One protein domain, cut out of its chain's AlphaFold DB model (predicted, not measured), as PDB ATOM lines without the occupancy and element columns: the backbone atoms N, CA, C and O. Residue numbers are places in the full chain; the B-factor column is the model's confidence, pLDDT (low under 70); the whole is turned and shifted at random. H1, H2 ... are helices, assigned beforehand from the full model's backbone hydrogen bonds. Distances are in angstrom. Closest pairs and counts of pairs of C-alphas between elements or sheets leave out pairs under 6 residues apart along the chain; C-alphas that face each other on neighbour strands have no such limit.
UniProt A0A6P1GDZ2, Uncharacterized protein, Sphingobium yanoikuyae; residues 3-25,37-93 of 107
ATOM      1  N   VAL A   3     -33.778  25.764  43.595       79.19
ATOM      2  CA  VAL A   3     -34.987  25.732  42.762       79.19
ATOM      3  C   VAL A   3     -35.557  24.313  42.624       79.19
ATOM      4  O   VAL A   3     -36.757  24.135  42.518       79.19
ATOM      5  N   GLU A   4     -34.722  23.286  42.759       80.56
ATOM      6  CA  GLU A   4     -35.128  21.868  42.732       80.56
ATOM      7  C   GLU A   4     -35.717  21.377  44.057       80.56
ATOM      8  O   GLU A   4     -36.468  20.398  44.113       80.56
ATOM      9  N   TYR A   5     -35.367  22.059  45.148       80.69
ATOM     10  CA  TYR A   5     -36.078  21.903  46.407       80.69
ATOM     11  C   TYR A   5     -37.491  22.473  46.265       80.69
ATOM     12  O   TYR A   5     -38.451  21.756  46.533       80.69
ATOM     13  N   LEU A   6     -37.605  23.698  45.738       83.56
ATOM     14  CA  LEU A   6     -38.891  24.347  45.477       83.56
ATOM     15  C   LEU A   6     -39.754  23.545  44.488       83.56
ATOM     16  O   LEU A   6     -40.945  23.385  44.708       83.56
ATOM     17  N   ASN A   7     -39.158  22.953  43.449       85.25
ATOM     18  CA  ASN A   7     -39.879  22.109  42.491       85.25
ATOM     19  C   ASN A   7     -40.518  20.862  43.132       85.25
ATOM     20  O   ASN A   7     -41.499  20.338  42.619       85.25
ATOM     21  N   GLY A   8     -39.968  20.380  44.250       82.88
ATOM     22  CA  GLY A   8     -40.535  19.264  45.003       82.88
ATOM     23  C   GLY A   8     -41.615  19.659  46.013       82.88
ATOM     24  O   GLY A   8     -42.115  18.769  46.697       82.88
ATOM     25  N   MET A   9     -41.924  20.952  46.151       86.88
ATOM     26  CA  MET A   9     -42.969  21.443  47.050       86.88
ATOM     27  C   MET A   9     -44.348  21.412  46.373       86.88
ATOM     28  O   MET A   9     -44.426  21.562  45.146       86.88
ATOM     29  N   PRO A  10     -45.429  21.246  47.158       89.25
ATOM     30  CA  PRO A  10     -46.796  21.433  46.677       89.25
ATOM     31  C   PRO A  10     -46.987  22.816  46.035       89.25
ATOM     32  O   PRO A  10     -46.421  23.807  46.499       89.25
ATOM     33  N   THR A  11     -47.743  22.888  44.938       87.94
ATOM     34  CA  THR A  11     -47.934  24.139  44.184       87.94
ATOM     35  C   THR A  11     -48.674  25.199  45.010       87.94
ATOM     36  O   THR A  11     -48.308  26.372  44.951       87.94
ATOM     37  N   ASP A  12     -49.647  24.796  45.824       87.25
ATOM     38  CA  ASP A  12     -50.389  25.651  46.755       87.25
ATOM     39  C   ASP A  12     -49.465  26.306  47.790       87.25
ATOM     40  O   ASP A  12     -49.510  27.522  47.974       87.25
ATOM     41  N   GLU A  13     -48.533  25.545  48.372       87.94
ATOM     42  CA  GLU A  13     -47.520  26.104  49.276       87.94
ATOM     43  C   GLU A  13     -46.598  27.115  48.573       87.94
ATOM     44  O   GLU A  13     -46.179  28.104  49.177       87.94
ATOM     45  N   ILE A  14     -46.263  26.893  47.297       85.81
ATOM     46  CA  ILE A  14     -45.464  27.845  46.508       85.81
ATOM     47  C   ILE A  14     -46.261  29.135  46.278       85.81
ATOM     48  O   ILE A  14     -45.707  30.226  46.435       85.81
ATOM     49  N   ILE A  15     -47.547  29.025  45.935       86.06
ATOM     50  CA  ILE A  15     -48.446  30.167  45.721       86.06
ATOM     51  C   ILE A  15     -48.576  30.995  46.999       86.06
ATOM     52  O   ILE A  15     -48.390  32.215  46.954       86.06
ATOM     53  N   ASP A  16     -48.845  30.354  48.135       87.19
ATOM     54  CA  ASP A  16     -49.001  31.038  49.418       87.19
ATOM     55  C   ASP A  16     -47.731  31.800  49.792       87.19
ATOM     56  O   ASP A  16     -47.777  32.984  50.120       87.19
ATOM     57  N   GLN A  17     -46.562  31.183  49.624       84.44
ATOM     58  CA  GLN A  17     -45.313  31.864  49.937       84.44
ATOM     59  C   GLN A  17     -44.946  32.972  48.946       84.44
ATOM     60  O   GLN A  17     -44.332  33.961  49.348       84.44
ATOM     61  N   LEU A  18     -45.302  32.844  47.663       82.00
ATOM     62  CA  LEU A  18     -45.146  33.938  46.698       82.00
ATOM     63  C   LEU A  18     -45.970  35.165  47.111       82.00
ATOM     64  O   LEU A  18     -45.527  36.295  46.892       82.00
ATOM     65  N   ARG A  19     -47.143  34.949  47.721       80.75
ATOM     66  CA  ARG A  19     -48.006  36.018  48.245       80.75
ATOM     67  C   ARG A  19     -47.461  36.590  49.554       80.75
ATOM     68  O   ARG A  19     -47.321  37.806  49.650       80.75
ATOM     69  N   ASP A  20     -47.096  35.733  50.504       80.19
ATOM     70  CA  ASP A  20     -46.622  36.127  51.839       80.19
ATOM     71  C   ASP A  20     -45.296  36.894  51.813       80.19
ATOM     72  O   ASP A  20     -45.062  37.774  52.637       80.19
ATOM     73  N   GLN A  21     -44.410  36.568  50.871       72.81
ATOM     74  CA  GLN A  21     -43.085  37.187  50.777       72.81
ATOM     75  C   GLN A  21     -43.099  38.537  50.039       72.81
ATOM     76  O   GLN A  21     -42.037  39.120  49.823       72.81
ATOM     77  N   GLU A  22     -44.277  39.009  49.605       69.62
ATOM     78  CA  GLU A  22     -44.482  40.260  48.861       69.62
ATOM     79  C   GLU A  22     -43.507  40.461  47.683       69.62
ATOM     80  O   GLU A  22     -43.219  41.585  47.281       69.62
ATOM     81  N   LEU A  23     -43.017  39.384  47.053       70.25
ATOM     82  CA  LEU A  23     -41.988  39.453  45.999       70.25
ATOM     83  C   LEU A  23     -42.472  40.144  44.710       70.25
ATOM     84  O   LEU A  23     -41.718  40.285  43.750       70.25
ATOM     85  N   GLY A  24     -43.713  40.637  44.680       63.19
ATOM     86  CA  GLY A  24     -44.274  41.419  43.580       63.19
ATOM     87  C   GLY A  24     -43.452  42.660  43.203       63.19
ATOM     88  O   GLY A  24     -43.528  43.089  42.051       63.19
ATOM     89  N   PHE A  25     -42.632  43.206  44.115       62.72
ATOM     90  CA  PHE A  25     -41.733  44.333  43.814       62.72
ATOM     91  C   PHE A  25     -40.508  43.945  42.969       62.72
ATOM     92  O   PHE A  25     -39.927  44.807  42.312       62.72
ATOM     93  N   SER A  37     -27.765  27.941  34.315       65.25
ATOM     94  CA  SER A  37     -27.745  26.675  33.576       65.25
ATOM     95  C   SER A  37     -29.081  26.476  32.854       65.25
ATOM     96  O   SER A  37     -30.125  26.819  33.403       65.25
ATOM     97  N   CYS A  38     -29.076  25.887  31.651       63.25
ATOM     98  CA  CYS A  38     -30.314  25.611  30.905       63.25
ATOM     99  C   CYS A  38     -31.336  24.833  31.755       63.25
ATOM    100  O   CYS A  38     -32.519  25.133  31.739       63.25
ATOM    101  N   GLN A  39     -30.850  23.923  32.602       68.69
ATOM    102  CA  GLN A  39     -31.677  23.147  33.527       68.69
ATOM    103  C   GLN A  39     -32.384  23.994  34.590       68.69
ATOM    104  O   GLN A  39     -33.488  23.657  34.997       68.69
ATOM    105  N   LEU A  40     -31.780  25.097  35.048       74.06
ATOM    106  CA  LEU A  40     -32.451  26.013  35.975       74.06
ATOM    107  C   LEU A  40     -33.675  26.651  35.314       74.06
ATOM    108  O   LEU A  40     -34.696  26.849  35.970       74.06
ATOM    109  N   TRP A  41     -33.550  26.965  34.028       75.75
ATOM    110  CA  TRP A  41     -34.615  27.571  33.249       75.75
ATOM    111  C   TRP A  41     -35.760  26.584  33.011       75.75
ATOM    112  O   TRP A  41     -36.905  26.935  33.266       75.75
ATOM    113  N   ASP A  42     -35.460  25.336  32.648       81.50
ATOM    114  CA  ASP A  42     -36.477  24.292  32.456       81.50
ATOM    115  C   ASP A  42     -37.298  24.047  33.735       81.50
ATOM    116  O   ASP A  42     -38.528  24.011  33.707       81.50
ATOM    117  N   VAL A  43     -36.621  23.941  34.884       82.06
ATOM    118  CA  VAL A  43     -37.284  23.701  36.176       82.06
ATOM    119  C   VAL A  43     -38.111  24.912  36.607       82.06
ATOM    120  O   VAL A  43     -39.220  24.754  37.111       82.06
ATOM    121  N   ALA A  44     -37.595  26.126  36.409       84.44
ATOM    122  CA  ALA A  44     -38.329  27.339  36.744       84.44
ATOM    123  C   ALA A  44     -39.557  27.540  35.851       84.44
ATOM    124  O   ALA A  44     -40.616  27.875  36.371       84.44
ATOM    125  N   THR A  45     -39.446  27.270  34.548       85.38
ATOM    126  CA  THR A  45     -40.581  27.299  33.619       85.38
ATOM    127  C   THR A  45     -41.665  26.322  34.063       85.38
ATOM    128  O   THR A  45     -42.816  26.726  34.192       85.38
ATOM    129  N   GLY A  46     -41.301  25.088  34.428       86.50
ATOM    130  CA  GLY A  46     -42.267  24.116  34.948       86.50
ATOM    131  C   GLY A  46     -42.935  24.548  36.262       86.50
ATOM    132  O   GLY A  46     -44.103  24.245  36.492       86.50
ATOM    133  N   ILE A  47     -42.235  25.281  37.135       86.38
ATOM    134  CA  ILE A  47     -42.845  25.885  38.335       86.38
ATOM    135  C   ILE A  47     -43.829  26.992  37.932       86.38
ATOM    136  O   ILE A  47     -44.946  27.024  38.446       86.38
ATOM    137  N   THR A  48     -43.441  27.881  37.014       87.44
ATOM    138  CA  THR A  48     -44.300  28.967  36.520       87.44
ATOM    139  C   THR A  48     -45.573  28.431  35.871       87.44
ATOM    140  O   THR A  48     -46.652  28.951  36.149       87.44
ATOM    141  N   GLU A  49     -45.465  27.387  35.048       89.25
ATOM    142  CA  GLU A  49     -46.605  26.735  34.395       89.25
ATOM    143  C   GLU A  49     -47.584  26.167  35.426       89.25
ATOM    144  O   GLU A  49     -48.758  26.528  35.400       89.25
ATOM    145  N   ARG A  50     -47.103  25.385  36.404       91.69
ATOM    146  CA  ARG A  50     -47.954  24.828  37.473       91.69
ATOM    147  C   ARG A  50     -48.659  25.907  38.291       91.69
ATOM    148  O   ARG A  50     -49.849  25.796  38.572       91.69
ATOM    149  N   VAL A  51     -47.936  26.967  38.659       87.44
ATOM    150  CA  VAL A  51     -48.511  28.098  39.405       87.44
ATOM    151  C   VAL A  51     -49.599  28.795  38.586       87.44
ATOM    152  O   VAL A  51     -50.639  29.156  39.131       87.44
ATOM    153  N   GLN A  52     -49.387  28.964  37.280       87.12
ATOM    154  CA  GLN A  52     -50.362  29.597  36.395       87.12
ATOM    155  C   GLN A  52     -51.590  28.711  36.138       87.12
ATOM    156  O   GLN A  52     -52.690  29.239  35.981       87.12
ATOM    157  N   GLU A  53     -51.419  27.390  36.090       88.38
ATOM    158  CA  GLU A  53     -52.520  26.431  35.955       88.38
ATOM    159  C   GLU A  53     -53.438  26.437  37.183       88.38
ATOM    160  O   GLU A  53     -54.660  26.473  37.036       88.38
ATOM    161  N   GLU A  54     -52.868  26.439  38.389       88.44
ATOM    162  CA  GLU A  54     -53.645  26.416  39.635       88.44
ATOM    163  C   GLU A  54     -54.174  27.796  40.048       88.44
ATOM    164  O   GLU A  54     -55.206  27.895  40.713       88.44
ATOM    165  N   SER A  55     -53.502  28.872  39.636       85.00
ATOM    166  CA  SER A  55     -53.888  30.244  39.962       85.00
ATOM    167  C   SER A  55     -53.759  31.165  38.739       85.00
ATOM    168  O   SER A  55     -52.844  31.990  38.643       85.00
ATOM    169  N   PRO A  56     -54.703  31.077  37.784       81.12
ATOM    170  CA  PRO A  56     -54.622  31.826  36.533       81.12
ATOM    171  C   PRO A  56     -54.742  33.345  36.717       81.12
ATOM    172  O   PRO A  56     -54.217  34.113  35.912       81.12
ATOM    173  N   GLU A  57     -55.397  33.778  37.794       78.44
ATOM    174  CA  GLU A  57     -55.604  35.190  38.137       78.44
ATOM    175  C   GLU A  57     -54.366  35.838  38.782       78.44
ATOM    176  O   GLU A  57     -54.292  37.064  38.908       78.44
ATOM    177  N   THR A  58     -53.378  35.043  39.215       75.12
ATOM    178  CA  THR A  58     -52.130  35.584  39.767       75.12
ATOM    179  C   THR A  58     -51.135  35.935  38.673       75.12
ATOM    180  O   THR A  58     -51.028  35.268  37.650       75.12
ATOM    181  N   ARG A  59     -50.359  37.000  38.902       77.31
ATOM    182  CA  ARG A  59     -49.249  37.363  38.019       77.31
ATOM    183  C   ARG A  59     -48.234  36.218  37.982       77.31
ATOM    184  O   ARG A  59     -47.774  35.793  39.040       77.31
ATOM    185  N   GLN A  60     -47.836  35.802  36.777       82.38
ATOM    186  CA  GLN A  60     -46.806  34.778  36.594       82.38
ATOM    187  C   GLN A  60     -45.536  35.119  37.392       82.38
ATOM    188  O   GLN A  60     -45.025  36.244  37.273       82.38
ATOM    189  N   PRO A  61     -45.015  34.179  38.201       84.56
ATOM    190  CA  PRO A  61     -43.759  34.382  38.901       84.56
ATOM    191  C   PRO A  61     -42.605  34.471  37.898       84.56
ATOM    192  O   PRO A  61     -42.518  33.690  36.952       84.56
ATOM    193  N   THR A  62     -41.709  35.434  38.114       85.25
ATOM    194  CA  THR A  62     -40.482  35.557  37.319       85.25
ATOM    195  C   THR A  62     -39.416  34.574  37.820       85.25
ATOM    196  O   THR A  62     -39.533  34.037  38.930       85.25
ATOM    197  N   LEU A  63     -38.345  34.352  37.050       81.81
ATOM    198  CA  LEU A  63     -37.244  33.490  37.495       81.81
ATOM    199  C   LEU A  63     -36.614  34.015  38.795       81.81
ATOM    200  O   LEU A  63     -36.277  33.232  39.684       81.81
ATOM    201  N   GLY A  64     -36.489  35.337  38.927       78.62
ATOM    202  CA  GLY A  64     -36.024  36.005  40.141       78.62
ATOM    203  C   GLY A  64     -36.894  35.696  41.362       78.62
ATOM    204  O   GLY A  64     -36.351  35.348  42.414       78.62
ATOM    205  N   ASN A  65     -38.225  35.734  41.214       85.25
ATOM    206  CA  ASN A  65     -39.160  35.371  42.286       85.25
ATOM    207  C   ASN A  65     -38.944  33.923  42.739       85.25
ATOM    208  O   ASN A  65     -38.800  33.662  43.932       85.25
ATOM    209  N   ILE A  66     -38.862  32.998  41.780       86.31
ATOM    210  CA  ILE A  66     -38.642  31.566  42.028       86.31
ATOM    211  C   ILE A  66     -37.298  31.340  42.727       86.31
ATOM    212  O   ILE A  66     -37.215  30.577  43.689       86.31
ATOM    213  N   TYR A  67     -36.241  32.019  42.282       82.19
ATOM    214  CA  TYR A  67     -34.905  31.860  42.851       82.19
ATOM    215  C   TYR A  67     -34.816  32.381  44.288       82.19
ATOM    216  O   TYR A  67     -34.294  31.693  45.167       82.19
ATOM    217  N   ILE A  68     -35.354  33.572  44.555       82.88
ATOM    218  CA  ILE A  68     -35.352  34.160  45.899       82.88
ATOM    219  C   ILE A  68     -36.214  33.333  46.847       82.88
ATOM    220  O   ILE A  68     -35.775  33.022  47.957       82.88
ATOM    221  N   LEU A  69     -37.386  32.893  46.392       84.94
ATOM    222  CA  LEU A  69     -38.234  32.004  47.171       84.94
ATOM    223  C   LEU A  69     -37.515  30.696  47.511       84.94
ATOM    224  O   LEU A  69     -37.505  30.263  48.663       84.94
ATOM    225  N   ALA A  70     -36.836  30.104  46.535       85.25
ATOM    226  CA  ALA A  70     -36.062  28.892  46.732       85.25
ATOM    227  C   ALA A  70     -34.919  29.068  47.752       85.25
ATOM    228  O   ALA A  70     -34.681  28.177  48.571       85.25
ATOM    229  N   LEU A  71     -34.223  30.211  47.743       83.25
ATOM    230  CA  LEU A  71     -33.198  30.529  48.743       83.25
ATOM    231  C   LEU A  71     -33.792  30.676  50.148       83.25
ATOM    232  O   LEU A  71     -33.236  30.142  51.109       83.25
ATOM    233  N   LEU A  72     -34.934  31.356  50.266       83.94
ATOM    234  CA  LEU A  72     -35.655  31.517  51.531       83.94
ATOM    235  C   LEU A  72     -36.167  30.180  52.074       83.94
ATOM    236  O   LEU A  72     -36.244  30.001  53.287       83.94
ATOM    237  N   GLN A  73     -36.500  29.239  51.195       82.50
ATOM    238  CA  GLN A  73     -36.957  27.915  51.594       82.50
ATOM    239  C   GLN A  73     -35.823  26.977  51.997       82.50
ATOM    240  O   GLN A  73     -35.994  26.204  52.936       82.50
ATOM    241  N   ILE A  74     -34.632  27.092  51.397       81.31
ATOM    242  CA  ILE A  74     -33.465  26.324  51.860       81.31
ATOM    243  C   ILE A  74     -33.165  26.596  53.336       81.31
ATOM    244  O   ILE A  74     -32.823  25.665  54.061       81.31
ATOM    245  N   THR A  75     -33.274  27.846  53.794       77.38
ATOM    246  CA  THR A  75     -32.941  28.193  55.189       77.38
ATOM    247  C   THR A  75     -33.930  27.610  56.199       77.38
ATOM    248  O   THR A  75     -33.603  27.509  57.381       77.38
ATOM    249  N   LYS A  76     -35.115  27.200  55.735       80.94
ATOM    250  CA  LYS A  76     -36.183  26.583  56.530       80.94
ATOM    251  C   LYS A  76     -36.260  25.064  56.353       80.94
ATOM    252  O   LYS A  76     -36.936  24.391  57.125       80.94
ATOM    253  N   ALA A  77     -35.592  24.522  55.337       81.62
ATOM    254  CA  ALA A  77     -35.689  23.123  54.958       81.62
ATOM    255  C   ALA A  77     -34.957  22.195  55.934       81.62
ATOM    256  O   ALA A  77     -33.808  22.428  56.320       81.62
ATOM    257  N   GLU A  78     -35.577  21.057  56.251       82.69
ATOM    258  CA  GLU A  78     -34.881  19.983  56.949       82.69
ATOM    259  C   GLU A  78     -33.764  19.396  56.075       82.69
ATOM    260  O   GLU A  78     -33.929  19.147  54.876       82.69
ATOM    261  N   ARG A  79     -32.626  19.069  56.700       79.62
ATOM    262  CA  ARG A  79     -31.444  18.510  56.021       79.62
ATOM    263  C   ARG A  79     -31.771  17.313  55.118       79.62
ATOM    264  O   ARG A  79     -31.209  17.195  54.033       79.62
ATOM    265  N   GLY A  80     -32.678  16.431  55.544       80.44
ATOM    266  CA  GLY A  80     -33.083  15.262  54.758       80.44
ATOM    267  C   GLY A  80     -33.825  15.624  53.470       80.44
ATOM    268  O   GLY A  80     -33.636  14.973  52.444       80.44
ATOM    269  N   ALA A  81     -34.632  16.684  53.491       81.25
ATOM    270  CA  ALA A  81     -35.355  17.153  52.316       81.25
ATOM    271  C   ALA A  81     -34.411  17.833  51.304       81.25
ATOM    272  O   ALA A  81     -34.543  17.612  50.100       81.25
ATOM    273  N   LEU A  82     -33.396  18.554  51.793       80.75
ATOM    274  CA  LEU A  82     -32.327  19.117  50.960       80.75
ATOM    275  C   LEU A  82     -31.492  18.035  50.266       80.75
ATOM    276  O   LEU A  82     -31.208  18.157  49.075       80.75
ATOM    277  N   LEU A  83     -31.134  16.963  50.982       81.06
ATOM    278  CA  LEU A  83     -30.390  15.840  50.402       81.06
ATOM    279  C   LEU A  83     -31.209  15.120  49.325       81.06
ATOM    280  O   LEU A  83     -30.704  14.915  48.229       81.06
ATOM    281  N   ARG A  84     -32.501  14.863  49.565       81.75
ATOM    282  CA  ARG A  84     -33.385  14.285  48.534       81.75
ATOM    283  C   ARG A  84     -33.500  15.172  47.294       81.75
ATOM    284  O   ARG A  84     -33.512  14.665  46.177       81.75
ATOM    285  N   ALA A  85     -33.589  16.491  47.473       82.38
ATOM    286  CA  ALA A  85     -33.591  17.433  46.356       82.38
ATOM    287  C   ALA A  85     -32.257  17.428  45.591       82.38
ATOM    288  O   ALA A  85     -32.247  17.598  44.376       82.38
ATOM    289  N   PHE A  86     -31.134  17.225  46.278       78.94
ATOM    290  CA  PHE A  86     -29.827  17.072  45.646       78.94
ATOM    291  C   PHE A  86     -29.712  15.757  44.860       78.94
ATOM    292  O   PHE A  86     -29.296  15.785  43.705       78.94
ATOM    293  N   ASP A  87     -30.163  14.639  45.429       80.19
ATOM    294  CA  ASP A  87     -30.135  13.328  44.771       80.19
ATOM    295  C   ASP A  87     -30.955  13.318  43.473       80.19
ATOM    296  O   ASP A  87     -30.500  12.791  42.459       80.19
ATOM    297  N   ARG A  88     -32.128  13.968  43.454       78.56
ATOM    298  CA  ARG A  88     -32.937  14.119  42.228       78.56
ATOM    299  C   ARG A  88     -32.178  14.825  41.102       78.56
ATOM    300  O   ARG A  88     -32.279  14.413  39.952       78.56
ATOM    301  N   VAL A  89     -31.399  15.851  41.441       76.62
ATOM    302  CA  VAL A  89     -30.580  16.610  40.482       76.62
ATOM    303  C   VAL A  89     -29.421  15.769  39.955       76.62
ATOM    304  O   VAL A  89     -29.112  15.814  38.769       76.62
ATOM    305  N   LEU A  90     -28.795  14.959  40.810       72.38
ATOM    306  CA  LEU A  90     -27.760  14.024  40.365       72.38
ATOM    307  C   LEU A  90     -28.318  12.973  39.398       72.38
ATOM    308  O   LEU A  90     -27.673  12.639  38.405       72.38
ATOM    309  N   LEU A  91     -29.526  12.474  39.667       71.12
ATOM    310  CA  LEU A  91     -30.193  11.474  38.832       71.12
ATOM    311  C   LEU A  91     -30.694  12.041  37.496       71.12
ATOM    312  O   LEU A  91     -30.767  11.296  36.522       71.12
ATOM    313  N   SER A  92     -30.998  13.342  37.415       64.94
ATOM    314  CA  SER A  92     -31.437  13.995  36.172       64.94
ATOM    315  C   SER A  92     -30.298  14.279  35.182       64.94
ATOM    316  O   SER A  92     -30.534  14.826  34.105       64.94
ATOM    317  N   GLY A  93     -29.054  13.909  35.518       60.81
ATOM    318  CA  GLY A  93     -27.885  14.160  34.674       60.81
ATOM    319  C   GLY A  93     -27.468  15.632  34.641       60.81
ATOM    320  O   GLY A  93     -26.677  16.032  33.782       60.81
TER     321      GLY A  93
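What this domain is: This is residues 3 to 25 and 37 to 93 of the 107 residues of an uncharacterized protein of Sphingobium yanoikuyae (UniProt A0A6P1GDZ2). Three helices, H2, H3 and H4, cross one another at nearly right angles, and the short helix H1 sits in the middle of the domain, packed on H3 and H4. The last helix, H5, lies off to one side and packs on H1, which stands between it and H4. You will find 80 printed residues with five named helices, H1 to H5 in chain order, and no named strand; the class is all helix. The whole is compact, with a radius of gyration of the C-alphas of 12.3 A and spans of 35 by 25 by 20 A.

How they stand to each other: Start at H1, residues 3 to 7, whose centre is the nearest of the helices to the mean of the C-alphas. It is close to but not clearly touching H2, residues 11 to 20; their closest C-alphas, of Leu 6 and Ile 14, are 7.5 A apart. H1 touches residues 40 to 47 alone of H3, residues 38 to 54, closest at the C-alphas of Asn 7 and Ile 47, 6.4 A. Farther along H3, residues 47 to 54 alone touch H2, about perpendicular at 88 degrees; look at C-alphas 11 and 51, the closest, 6.2 A apart. H4, residues 63 to 74, touches H1, with the C-alphas of Val 3 and Ala 70 closest at 5.2 A. Residues 63 to 66 alone of H4 touch residues 41 to 47 alone of H3, about perpendicular at 88 degrees, closest at the C-alphas of Ala 44 and Leu 63, 6.3 A. With residues 65 to 69 alone, H4 only just touches H2, with 3 pairs of C-alphas within 8 A, the closest those of Leu 18 and Leu 69, 7.2 A; they are about perpendicular at 84 degrees. H5, residues 79 to 91, touches H1, closest at the C-alphas of Tyr 5 and Ala 85, 5.1 A. It is close to but not clearly touching H4, at a steep tilt of 47 degrees, opposite ways, with the C-alphas of Ile 74 and Leu 82 closest at 7.4 A. H5 is apart from H2 and H3. In H1, H2, H3 and H4 every O i to N i+4 pair is within hydrogen-bond range; in H5, 8 of 9 are.

Where its parts are: Find C-alpha 3 at (-34.987, 25.732, 42.762), where H1 begins its 6.1 A. H2 measures 14.3 A. H3 starts at C-alpha 38, (-30.314, 25.611, 30.905), and measures 24.9 A. H4 measures 16.5 A, and H5 runs 18.6 A to C-alpha 91 at (-30.193, 11.474, 38.832).

The domain as a whole: The C-alphas farthest apart, of Phe 25 and Leu 91, are 35.2 A apart. Residues 26 to 36 are not printed, and C-alphas 25 and 37 stand 24.7 A apart across this cut, in the link from H2 to H3. Of the links printed whole, H1 to H2 and H4 to H5 are tight and H3 to H4 is short. The mean pLDDT of the printed part is 80.6; look for values under 70 at residue 22, residues 24 to 25, 37 to 39 and 92 to 93.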